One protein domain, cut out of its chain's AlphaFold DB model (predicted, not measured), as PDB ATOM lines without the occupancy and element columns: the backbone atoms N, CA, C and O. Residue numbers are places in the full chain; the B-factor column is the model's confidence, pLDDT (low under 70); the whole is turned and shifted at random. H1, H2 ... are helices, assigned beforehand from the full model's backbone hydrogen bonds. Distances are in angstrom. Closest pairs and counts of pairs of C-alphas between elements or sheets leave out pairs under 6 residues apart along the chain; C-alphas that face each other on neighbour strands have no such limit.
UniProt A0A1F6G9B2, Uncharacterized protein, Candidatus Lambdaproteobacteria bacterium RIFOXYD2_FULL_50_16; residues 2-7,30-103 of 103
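Overview. This is residues 2 to 7 and 30 to 103 of the 103 residues of an uncharacterized protein of Candidatus Lambdaproteobacteria bacterium RIFOXYD2_FULL_50_16 (UniProt A0A1F6G9B2). What shape? H1, H2 and H3 run back and forth; H4 crosses H2, with H5 near its end. What parts? Printed are 80 residues with five named helices: all helix. It is compact, with radius of gyration of the C-alphas 13.0 A, spanning 44 by 31 by 18 A.

Arrangement. Which helices pair? H1, residues 31 to 40, and H2, residues 48 to 58, form a hairpin, closest at C-alphas 34 and 58, 5.1 A. H3, residues 64 to 71, a hairpin with H2, only just touches it, with 3 C-alpha pairs within 8 A. What follows? H4, residues 79 to 90, touches H2 at a steep tilt of 64 degrees, closest at C-alphas 51 and 84, 6.7 A. Every O i to N i+4 pair in H1 to H4 is within hydrogen-bond range.

Along the chain. H1's beginning? C-alpha 31 is at (195.126, 157.456, 153.820). H4's end? C-alpha 90 is at (194.861, 156.360, 162.485).

Size, cuts and confidence. Any cut? Residues 8 to 29 are not printed; C-alphas 7 and 30 are 8.9 A apart. Low confidence? 28 residues have pLDDT under 70.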
ATOM      1  N   ARG A   2     207.840 169.969 159.922       38.59
ATOM      2  CA  ARG A   2     208.076 168.598 159.448       38.59
ATOM      3  C   ARG A   2     207.118 168.231 158.309       38.59
ATOM      4  O   ARG A   2     205.952 167.970 158.563       38.59
ATOM      5  N   SER A   3     207.633 168.146 157.085       42.12
ATOM      6  CA  SER A   3     207.022 167.357 156.014       42.12
ATOM      7  C   SER A   3     207.218 165.883 156.363       42.12
ATOM      8  O   SER A   3     208.195 165.261 155.950       42.12
ATOM      9  N   GLN A   4     206.350 165.339 157.215       46.09
ATOM     10  CA  GLN A   4     206.212 163.892 157.299       46.09
ATOM     11  C   GLN A   4     205.580 163.453 155.984       46.09
ATOM     12  O   GLN A   4     204.523 163.952 155.604       46.09
ATOM     13  N   ALA A   5     206.275 162.588 155.249       44.62
ATOM     14  CA  ALA A   5     205.691 161.896 154.117       44.62
ATOM     15  C   ALA A   5     204.434 161.194 154.636       44.62
ATOM     16  O   ALA A   5     204.545 160.267 155.436       44.62
ATOM     17  N   VAL A   6     203.256 161.690 154.253       53.34
ATOM     18  CA  VAL A   6     201.999 161.006 154.545       53.34
ATOM     19  C   VAL A   6     202.133 159.643 153.885       53.34
ATOM     20  O   VAL A   6     202.285 159.541 152.665       53.34
ATOM     21  N   GLU A   7     202.229 158.608 154.710       55.44
ATOM     22  CA  GLU A   7     202.271 157.225 154.267       55.44
ATOM     23  C   GLU A   7     201.057 157.025 153.353       55.44
ATOM     24  O   GLU A   7     199.920 157.169 153.793       55.44
ATOM     25  N   ASP A  30     193.680 153.782 151.541       83.19
ATOM     26  CA  ASP A  30     194.292 154.998 151.018       83.19
ATOM     27  C   ASP A  30     194.094 156.127 152.040       83.19
ATOM     28  O   ASP A  30     192.991 156.643 152.235       83.19
ATOM     29  N   ALA A  31     195.173 156.464 152.751       74.56
ATOM     30  CA  ALA A  31     195.126 157.456 153.820       74.56
ATOM     31  C   ALA A  31     194.789 158.871 153.304       74.56
ATOM     32  O   ALA A  31     193.917 159.499 153.900       74.56
ATOM     33  N   PRO A  32     195.388 159.368 152.198       77.50
ATOM     34  CA  PRO A  32     194.954 160.617 151.567       77.50
ATOM     35  C   PRO A  32     193.462 160.659 151.228       77.50
ATOM     36  O   PRO A  32     192.810 161.675 151.454       77.50
ATOM     37  N   ARG A  33     192.908 159.560 150.708       79.25
ATOM     38  CA  ARG A  33     191.486 159.493 150.356       79.25
ATOM     39  C   ARG A  33     190.577 159.511 151.583       79.25
ATOM     40  O   ARG A  33     189.536 160.158 151.549       79.25
ATOM     41  N   LEU A  34     190.953 158.809 152.652       75.81
ATOM     42  CA  LEU A  34     190.228 158.858 153.925       75.81
ATOM     43  C   LEU A  34     190.235 160.269 154.526       75.81
ATOM     44  O   LEU A  34     189.183 160.756 154.929       75.81
ATOM     45  N   ASP A  35     191.394 160.927 154.533       75.00
ATOM     46  CA  ASP A  35     191.555 162.303 155.022       75.00
ATOM     47  C   ASP A  35     190.672 163.287 154.234       75.00
ATOM     48  O   ASP A  35     189.941 164.091 154.816       75.00
ATOM     49  N   GLU A  36     190.641 163.156 152.902       76.44
ATOM     50  CA  GLU A  36     189.763 163.953 152.042       76.44
ATOM     51  C   GLU A  36     188.279 163.725 152.364       76.44
ATOM     52  O   GLU A  36     187.543 164.693 152.572       76.44
ATOM     53  N   LEU A  37     187.833 162.468 152.451       73.88
ATOM     54  CA  LEU A  37     186.436 162.135 152.753       73.88
ATOM     55  C   LEU A  37     185.993 162.737 154.083       73.88
ATOM     56  O   LEU A  37     184.914 163.316 154.171       73.88
ATOM     57  N   LEU A  38     186.833 162.650 155.105       69.62
ATOM     58  CA  LEU A  38     186.524 163.169 156.435       69.62
ATOM     59  C   LEU A  38     186.516 164.688 156.476       69.62
ATOM     60  O   LEU A  38     185.657 165.264 157.126       69.62
ATOM     61  N   SER A  39     187.403 165.343 155.725       68.06
ATOM     62  CA  SER A  39     187.379 166.801 155.590       68.06
ATOM     63  C   SER A  39     186.106 167.322 154.902       68.06
ATOM     64  O   SER A  39     185.690 168.455 155.141       68.06
ATOM     65  N   GLN A  40     185.485 166.495 154.051       67.31
ATOM     66  CA  GLN A  40     184.257 166.817 153.318       67.31
ATOM     67  C   GLN A  40     182.982 166.398 154.062       67.31
ATOM     68  O   GLN A  40     181.902 166.903 153.752       67.31
ATOM     69  N   THR A  41     183.091 165.484 155.028       64.25
ATOM     70  CA  THR A  41     181.954 165.002 155.816       64.25
ATOM     71  C   THR A  41     181.874 165.792 157.119       64.25
ATOM     72  O   THR A  41     182.880 166.014 157.782       64.25
ATOM     73  N   VAL A  42     180.679 166.217 157.531       58.94
ATOM     74  CA  VAL A  42     180.503 166.755 158.888       58.94
ATOM     75  C   VAL A  42     180.681 165.588 159.861       58.94
ATOM     76  O   VAL A  42     179.867 164.670 159.872       58.94
ATOM     77  N   ILE A  43     181.783 165.596 160.615       62.50
ATOM     78  CA  ILE A  43     182.167 164.512 161.537       62.50
ATOM     79  C   ILE A  43     181.261 164.497 162.784       62.50
ATOM     80  O   ILE A  43     181.090 163.448 163.398       62.50
ATOM     81  N   GLU A  44     180.624 165.622 163.134       55.12
ATOM     82  CA  GLU A  44     179.697 165.689 164.272       55.12
ATOM     83  C   GLU A  44     178.461 164.801 164.051       55.12
ATOM     84  O   GLU A  44     177.590 165.109 163.237       55.12
ATOM     85  N   GLY A  45     178.362 163.720 164.828       54.97
ATOM     86  CA  GLY A  45     177.202 162.827 164.833       54.97
ATOM     87  C   GLY A  45     177.149 161.862 163.650       54.97
ATOM     88  O   GLY A  45     176.048 161.534 163.204       54.97
ATOM     89  N   ALA A  46     178.301 161.436 163.118       62.34
ATOM     90  CA  ALA A  46     178.339 160.497 162.003       62.34
ATOM     91  C   ALA A  46     177.638 159.186 162.386       62.34
ATOM     92  O   ALA A  46     178.069 158.449 163.271       62.34
ATOM     93  N   ASP A  47     176.542 158.891 161.694       71.94
ATOM     94  CA  ASP A  47     175.798 157.661 161.903       71.94
ATOM     95  C   ASP A  47     176.595 156.439 161.378       71.94
ATOM     96  O   ASP A  47     177.505 156.591 160.547       71.94
ATOM     97  N   PRO A  48     176.257 155.209 161.813       72.06
ATOM     98  CA  PRO A  48     176.915 153.982 161.356       72.06
ATOM     99  C   PRO A  48     177.036 153.854 159.830       72.06
ATOM    100  O   PRO A  48     178.042 153.355 159.329       72.06
ATOM    101  N   THR A  49     176.059 154.353 159.066       76.25
ATOM    102  CA  THR A  49     176.072 154.307 157.595       76.25
ATOM    103  C   THR A  49     177.169 155.195 157.026       76.25
ATOM    104  O   THR A  49     177.876 154.790 156.103       76.25
ATOM    105  N   THR A  50     177.339 156.393 157.586       77.38
ATOM    106  CA  THR A  50     178.395 157.332 157.192       77.38
ATOM    107  C   THR A  50     179.779 156.736 157.447       77.38
ATOM    108  O   THR A  50     180.634 156.748 156.559       77.38
ATOM    109  N   CYS A  51     179.975 156.095 158.598       76.25
ATOM    110  CA  CYS A  51     181.235 155.425 158.907       76.25
ATOM    111  C   CYS A  51     181.502 154.224 157.990       76.25
ATOM    112  O   CYS A  51     182.621 154.041 157.503       76.25
ATOM    113  N   ARG A  52     180.462 153.447 157.668       80.19
ATOM    114  CA  ARG A  52     180.547 152.352 156.698       80.19
ATOM    115  C   ARG A  52     180.955 152.847 155.308       80.19
ATOM    116  O   ARG A  52     181.758 152.203 154.632       80.19
ATOM    117  N   MET A  53     180.452 154.009 154.882       82.25
ATOM    118  CA  MET A  53     180.871 154.631 153.621       82.25
ATOM    119  C   MET A  53     182.358 154.989 153.620       82.25
ATOM    120  O   MET A  53     183.017 154.772 152.604       82.25
ATOM    121  N   TRP A  54     182.914 155.471 154.735       80.94
ATOM    122  CA  TRP A  54     184.354 155.735 154.836       80.94
ATOM    123  C   TRP A  54     185.178 154.456 154.689       80.94
ATOM    124  O   TRP A  54     186.171 154.457 153.957       80.94
ATOM    125  N   LEU A  55     184.735 153.346 155.295       84.31
ATOM    126  CA  LEU A  55     185.391 152.050 155.117       84.31
ATOM    127  C   LEU A  55     185.411 151.630 153.639       84.31
ATOM    128  O   LEU A  55     186.455 151.235 153.128       84.31
ATOM    129  N   TYR A  56     184.292 151.749 152.924       85.88
ATOM    130  CA  TYR A  56     184.236 151.374 151.507       85.88
ATOM    131  C   TYR A  56     184.997 152.318 150.583       85.88
ATOM    132  O   TYR A  56     185.586 151.883 149.597       85.88
ATOM    133  N   ALA A  57     184.960 153.616 150.860       82.88
ATOM    134  CA  ALA A  57     185.572 154.601 149.988       82.88
ATOM    135  C   ALA A  57     187.091 154.678 150.192       82.88
ATOM    136  O   ALA A  57     187.807 154.990 149.244       82.88
ATOM    137  N   GLY A  58     187.582 154.378 151.397       84.00
ATOM    138  CA  GLY A  58     189.006 154.391 151.711       84.00
ATOM    139  C   GLY A  58     189.744 153.087 151.413       84.00
ATOM    140  O   GLY A  58     190.960 153.131 151.261       84.00
ATOM    141  N   VAL A  59     189.062 151.936 151.370       89.38
ATOM    142  CA  VAL A  59     189.729 150.633 151.201       89.38
ATOM    143  C   VAL A  59     190.340 150.485 149.803       89.38
ATOM    144  O   VAL A  59     189.822 151.000 148.809       89.38
ATOM    145  N   ASP A  60     191.449 149.757 149.719       87.81
ATOM    146  CA  ASP A  60     192.069 149.366 148.462       87.81
ATOM    147  C   ASP A  60     191.083 148.519 147.628       87.81
ATOM    148  O   ASP A  60     190.425 147.623 148.174       87.81
ATOM    149  N   PRO A  61     190.953 148.772 146.311       86.06
ATOM    150  CA  PRO A  61     190.050 148.015 145.449       86.06
ATOM    151  C   PRO A  61     190.267 146.499 145.472       86.06
ATOM    152  O   PRO A  61     189.308 145.758 145.252       86.06
ATOM    153  N   GLU A  62     191.493 146.030 145.731       87.94
ATOM    154  CA  GLU A  62     191.789 144.595 145.838       87.94
ATOM    155  C   GLU A  62     191.157 143.965 147.093       87.94
ATOM    156  O   GLU A  62     190.715 142.815 147.055       87.94
ATOM    157  N   ASP A  63     191.040 144.735 148.177       87.31
ATOM    158  CA  ASP A  63     190.491 144.294 149.463       87.31
ATOM    159  C   ASP A  63     188.965 144.536 149.571       87.31
ATOM    160  O   ASP A  63     188.284 143.921 150.401       87.31
ATOM    161  N   ALA A  64     188.397 145.392 148.712       87.69
ATOM    162  CA  ALA A  64     186.983 145.780 148.740       87.69
ATOM    163  C   ALA A  64     185.983 144.600 148.680       87.69
ATOM    164  O   ALA A  64     185.039 144.596 149.476       87.69
ATOM    165  N   PRO A  65     186.154 143.565 147.824       87.75
ATOM    166  CA  PRO A  65     185.218 142.436 147.778       87.75
ATOM    167  C   PRO A  65     185.180 141.641 149.087       87.75
ATOM    168  O   PRO A  65     184.122 141.164 149.503       87.75
ATOM    169  N   LEU A  66     186.335 141.500 149.747       85.94
ATOM    170  CA  LEU A  66     186.433 140.823 151.033       85.94
ATOM    171  C   LEU A  66     185.770 141.659 152.131       85.94
ATOM    172  O   LEU A  66     185.012 141.111 152.930       85.94
ATOM    173  N   LEU A  67     186.005 142.973 152.137       87.75
ATOM    174  CA  LEU A  67     185.402 143.890 153.101       87.75
ATOM    175  C   LEU A  67     183.867 143.842 153.045       87.75
ATOM    176  O   LEU A  67     183.232 143.660 154.082       87.75
ATOM    177  N   VAL A  68     183.277 143.932 151.845       87.38
ATOM    178  CA  VAL A  68     181.815 143.843 151.645       87.38
ATOM    179  C   VAL A  68     181.274 142.532 152.207       87.38
ATOM    180  O   VAL A  68     180.348 142.535 153.015       87.38
ATOM    181  N   ARG A  69     181.900 141.405 151.846       84.88
ATOM    182  CA  ARG A  69     181.463 140.083 152.304       84.88
ATOM    183  C   ARG A  69     181.452 139.970 153.829       84.88
ATOM    184  O   ARG A  69     180.581 139.299 154.370       84.88
ATOM    185  N   LEU A  70     182.419 140.579 154.512       83.75
ATOM    186  CA  LEU A  70     182.533 140.513 155.968       83.75
ATOM    187  C   LEU A  70     181.556 141.455 156.670       83.75
ATOM    188  O   LEU A  70     180.964 141.055 157.666       83.75
ATOM    189  N   LEU A  71     181.337 142.661 156.138       80.69
ATOM    190  CA  LEU A  71     180.367 143.621 156.683       80.69
ATOM    191  C   LEU A  71     178.906 143.164 156.521       80.69
ATOM    192  O   LEU A  71     178.034 143.604 157.271       80.69
ATOM    193  N   GLU A  72     178.634 142.282 155.558       83.25
ATOM    194  CA  GLU A  72     177.326 141.647 155.352       83.25
ATOM    195  C   GLU A  72     177.177 140.304 156.093       83.25
ATOM    196  O   GLU A  72     176.081 139.736 156.147       83.25
ATOM    197  N   HIS A  73     178.260 139.772 156.671       81.50
ATOM    198  CA  HIS A  73     178.238 138.474 157.337       81.50
ATOM    199  C   HIS A  73     177.607 138.578 158.730       81.50
ATOM    200  O   HIS A  73     178.067 139.329 159.586       81.50
ATOM    201  N   LYS A  74     176.575 137.770 158.994       70.94
ATOM    202  CA  LYS A  74     175.798 137.832 160.246       70.94
ATOM    203  C   LYS A  74     176.616 137.517 161.501       70.94
ATOM    204  O   LYS A  74     176.343 138.076 162.554       70.94
ATOM    205  N   ASP A  75     177.629 136.663 161.373       72.19
ATOM    206  CA  ASP A  75     178.517 136.289 162.486       72.19
ATOM    207  C   ASP A  75     179.661 137.289 162.736       72.19
ATOM    208  O   ASP A  75     180.474 137.080 163.631       72.19
ATOM    209  N   MET A  76     179.734 138.380 161.966       72.50
ATOM    210  CA  MET A  76     180.753 139.431 162.104       72.50
ATOM    211  C   MET A  76     180.240 140.642 162.892       72.50
ATOM    212  O   MET A  76     180.660 141.776 162.654       72.50
ATOM    213  N   ALA A  77     179.323 140.425 163.837       67.56
ATOM    214  CA  ALA A  77     178.853 141.483 164.724       67.56
ATOM    215  C   ALA A  77     180.048 142.127 165.459       67.56
ATOM    216  O   ALA A  77     180.878 141.432 166.044       67.56
ATOM    217  N   GLY A  78     180.169 143.455 165.379       73.12
ATOM    218  CA  GLY A  78     181.283 144.215 165.960       73.12
ATOM    219  C   GLY A  78     182.553 144.316 165.099       73.12
ATOM    220  O   GLY A  78     183.401 145.153 165.397       73.12
ATOM    221  N   PHE A  79     182.686 143.557 164.001       78.75
ATOM    222  CA  PHE A  79     183.815 143.694 163.059       78.75
ATOM    223  C   PHE A  79     183.917 145.113 162.490       78.75
ATOM    224  O   PHE A  79     184.997 145.701 162.435       78.75
ATOM    225  N   GLU A  80     182.767 145.659 162.099       78.88
ATOM    226  CA  GLU A  80     182.637 147.021 161.599       78.88
ATOM    227  C   GLU A  80     183.105 148.056 162.625       78.88
ATOM    228  O   GLU A  80     183.901 148.925 162.281       78.88
ATOM    229  N   GLY A  81     182.686 147.918 163.887       77.06
ATOM    230  CA  GLY A  81     183.106 148.809 164.968       77.06
ATOM    231  C   GLY A  81     184.623 148.805 165.165       77.06
ATOM    232  O   GLY A  81     185.234 149.868 165.214       77.06
ATOM    233  N   ILE A  82     185.252 147.623 165.163       79.94
ATOM    234  CA  ILE A  82     186.716 147.500 165.294       79.94
ATOM    235  C   ILE A  82     187.438 148.157 164.107       79.94
ATOM    236  O   ILE A  82     188.476 148.798 164.283       79.94
ATOM    237  N   LEU A  83     186.919 147.994 162.886       81.31
ATOM    238  CA  LEU A  83     187.482 148.645 161.699       81.31
ATOM    239  C   LEU A  83     187.376 150.163 161.780       81.31
ATOM    240  O   LEU A  83     188.352 150.858 161.503       81.31
ATOM    241  N   ILE A  84     186.201 150.662 162.161       79.00
ATOM    242  CA  ILE A  84     185.939 152.089 162.313       79.00
ATOM    243  C   ILE A  84     186.882 152.664 163.367       79.00
ATOM    244  O   ILE A  84     187.585 153.621 163.070       79.00
ATOM    245  N   GLU A  85     187.010 152.037 164.535       78.38
ATOM    246  CA  GLU A  85     187.956 152.459 165.574       78.38
ATOM    247  C   GLU A  85     189.396 152.559 165.064       78.38
ATOM    248  O   GLU A  85     190.064 153.562 165.301       78.38
ATOM    249  N   GLN A  86     189.874 151.566 164.311       79.81
ATOM    250  CA  GLN A  86     191.231 151.596 163.758       79.81
ATOM    251  C   GLN A  86     191.435 152.670 162.695       79.81
ATOM    252  O   GLN A  86     192.545 153.187 162.547       79.81
ATOM    253  N   VAL A  87     190.403 152.962 161.908       76.31
ATOM    254  CA  VAL A  87     190.440 154.046 160.928       76.31
ATOM    255  C   VAL A  87     190.488 155.381 161.674       76.31
ATOM    256  O   VAL A  87     191.399 156.169 161.435       76.31
ATOM    257  N   LEU A  88     189.607 155.589 162.650       75.38
ATOM    258  CA  LEU A  88     189.542 156.810 163.455       75.38
ATOM    259  C   LEU A  88     190.826 157.081 164.248       75.38
ATOM    260  O   LEU A  88     191.349 158.192 164.184       75.38
ATOM    261  N   ASP A  89     191.390 156.066 164.910       76.75
ATOM    262  CA  ASP A  89     192.661 156.176 165.638       76.75
ATOM    263  C   ASP A  89     193.804 156.582 164.697       76.75
ATOM    264  O   ASP A  89     194.594 157.484 164.990       76.75
ATOM    265  N   ARG A  90     193.848 156.003 163.487       72.62
ATOM    266  CA  ARG A  90     194.861 156.360 162.485       72.62
ATOM    267  C   ARG A  90     194.768 157.815 162.033       72.62
ATOM    268  O   ARG A  90     195.791 158.397 161.648       72.62
ATOM    269  N   LEU A  91     193.558 158.355 162.057       66.94
ATOM    270  CA  LEU A  91     193.211 159.714 161.662       66.94
ATOM    271  C   LEU A  91     193.251 160.689 162.842       66.94
ATOM    272  O   LEU A  91     193.026 161.881 162.654       66.94
ATOM    273  N   ASN A  92     193.592 160.199 164.040       72.00
ATOM    274  CA  ASN A  92     193.642 160.979 165.268       72.00
ATOM    275  C   ASN A  92     192.297 161.672 165.577       72.00
ATOM    276  O   ASN A  92     192.281 162.770 166.134       72.00
ATOM    277  N   LEU A  93     191.192 161.020 165.189       68.44
ATOM    278  CA  LEU A  93     189.816 161.400 165.500       68.44
ATOM    279  C   LEU A  93     189.340 160.563 166.683       68.44
ATOM    280  O   LEU A  93     189.458 159.337 166.677       68.44
ATOM    281  N   ASN A  94     188.803 161.214 167.707       63.84
ATOM    282  CA  ASN A  94     188.342 160.524 168.901       63.84
ATOM    283  C   ASN A  94     186.853 160.186 168.778       63.84
ATOM    284  O   ASN A  94     186.083 161.032 168.344       63.84
ATOM    285  N   GLN A  95     186.412 159.004 169.230       59.06
ATOM    286  CA  GLN A  95     184.991 158.595 169.215       59.06
ATOM    287  C   GLN A  95     184.048 159.647 169.831       59.06
ATOM    288  O   GLN A  95     182.907 159.799 169.403       59.06
ATOM    289  N   ALA A  96     184.535 160.409 170.814       56.59
ATOM    290  CA  ALA A  96     183.787 161.498 171.439       56.59
ATOM    291  C   ALA A  96     183.465 162.668 170.486       56.59
ATOM    292  O   ALA A  96     182.472 163.357 170.698       56.59
ATOM    293  N   GLU A  97     184.275 162.887 169.447       53.84
ATOM    294  CA  GLU A  97     184.092 163.946 168.440       53.84
ATOM    295  C   GLU A  97     183.061 163.558 167.369       53.84
ATOM    296  O   GLU A  97     182.557 164.411 166.645       53.84
ATOM    297  N   ILE A  98     182.720 162.272 167.299       54.22
ATOM    298  CA  ILE A  98     181.901 161.673 166.239       54.22
ATOM    299  C   ILE A  98     180.486 161.335 166.723       54.22
ATOM    300  O   ILE A  98     179.604 161.069 165.915       54.22
ATOM    301  N   GLY A  99     180.251 161.410 168.038       51.00
ATOM    302  CA  GLY A  99     179.044 160.904 168.687       51.00
ATOM    303  C   GLY A  99     179.155 159.393 168.878       51.00
ATOM    304  O   GLY A  99     179.352 158.656 167.920       51.00
ATOM    305  N   GLY A 100     179.092 158.928 170.130       46.00
ATOM    306  CA  GLY A 100     179.315 157.521 170.474       46.00
ATOM    307  C   GLY A 100     178.468 156.560 169.637       46.00
ATOM    308  O   GLY A 100     177.278 156.792 169.427       46.00
ATOM    309  N   PHE A 101     179.096 155.487 169.165       54.69
ATOM    310  CA  PHE A 101     178.438 154.481 168.347       54.69
ATOM    311  C   PHE A 101     177.693 153.464 169.219       54.69
ATOM    312  O   PHE A 101     178.302 152.824 170.073       54.69
ATOM    313  N   ASP A 102     176.399 153.281 168.968       46.69
ATOM    314  CA  ASP A 102     175.650 152.087 169.380       46.69
ATOM    315  C   ASP A 102     175.581 151.169 168.142       46.69
ATOM    316  O   ASP A 102     174.759 151.397 167.248       46.69
ATOM    317  N   PHE A 103     176.520 150.218 168.029       49.31
ATOM    318  CA  PHE A 103     176.558 149.187 166.974       49.31
ATOM    319  C   PHE A 103     175.885 147.891 167.433       49.31
ATOM    320  O   PHE A 103     176.144 147.466 168.582       49.31
TER     321      PHE A 103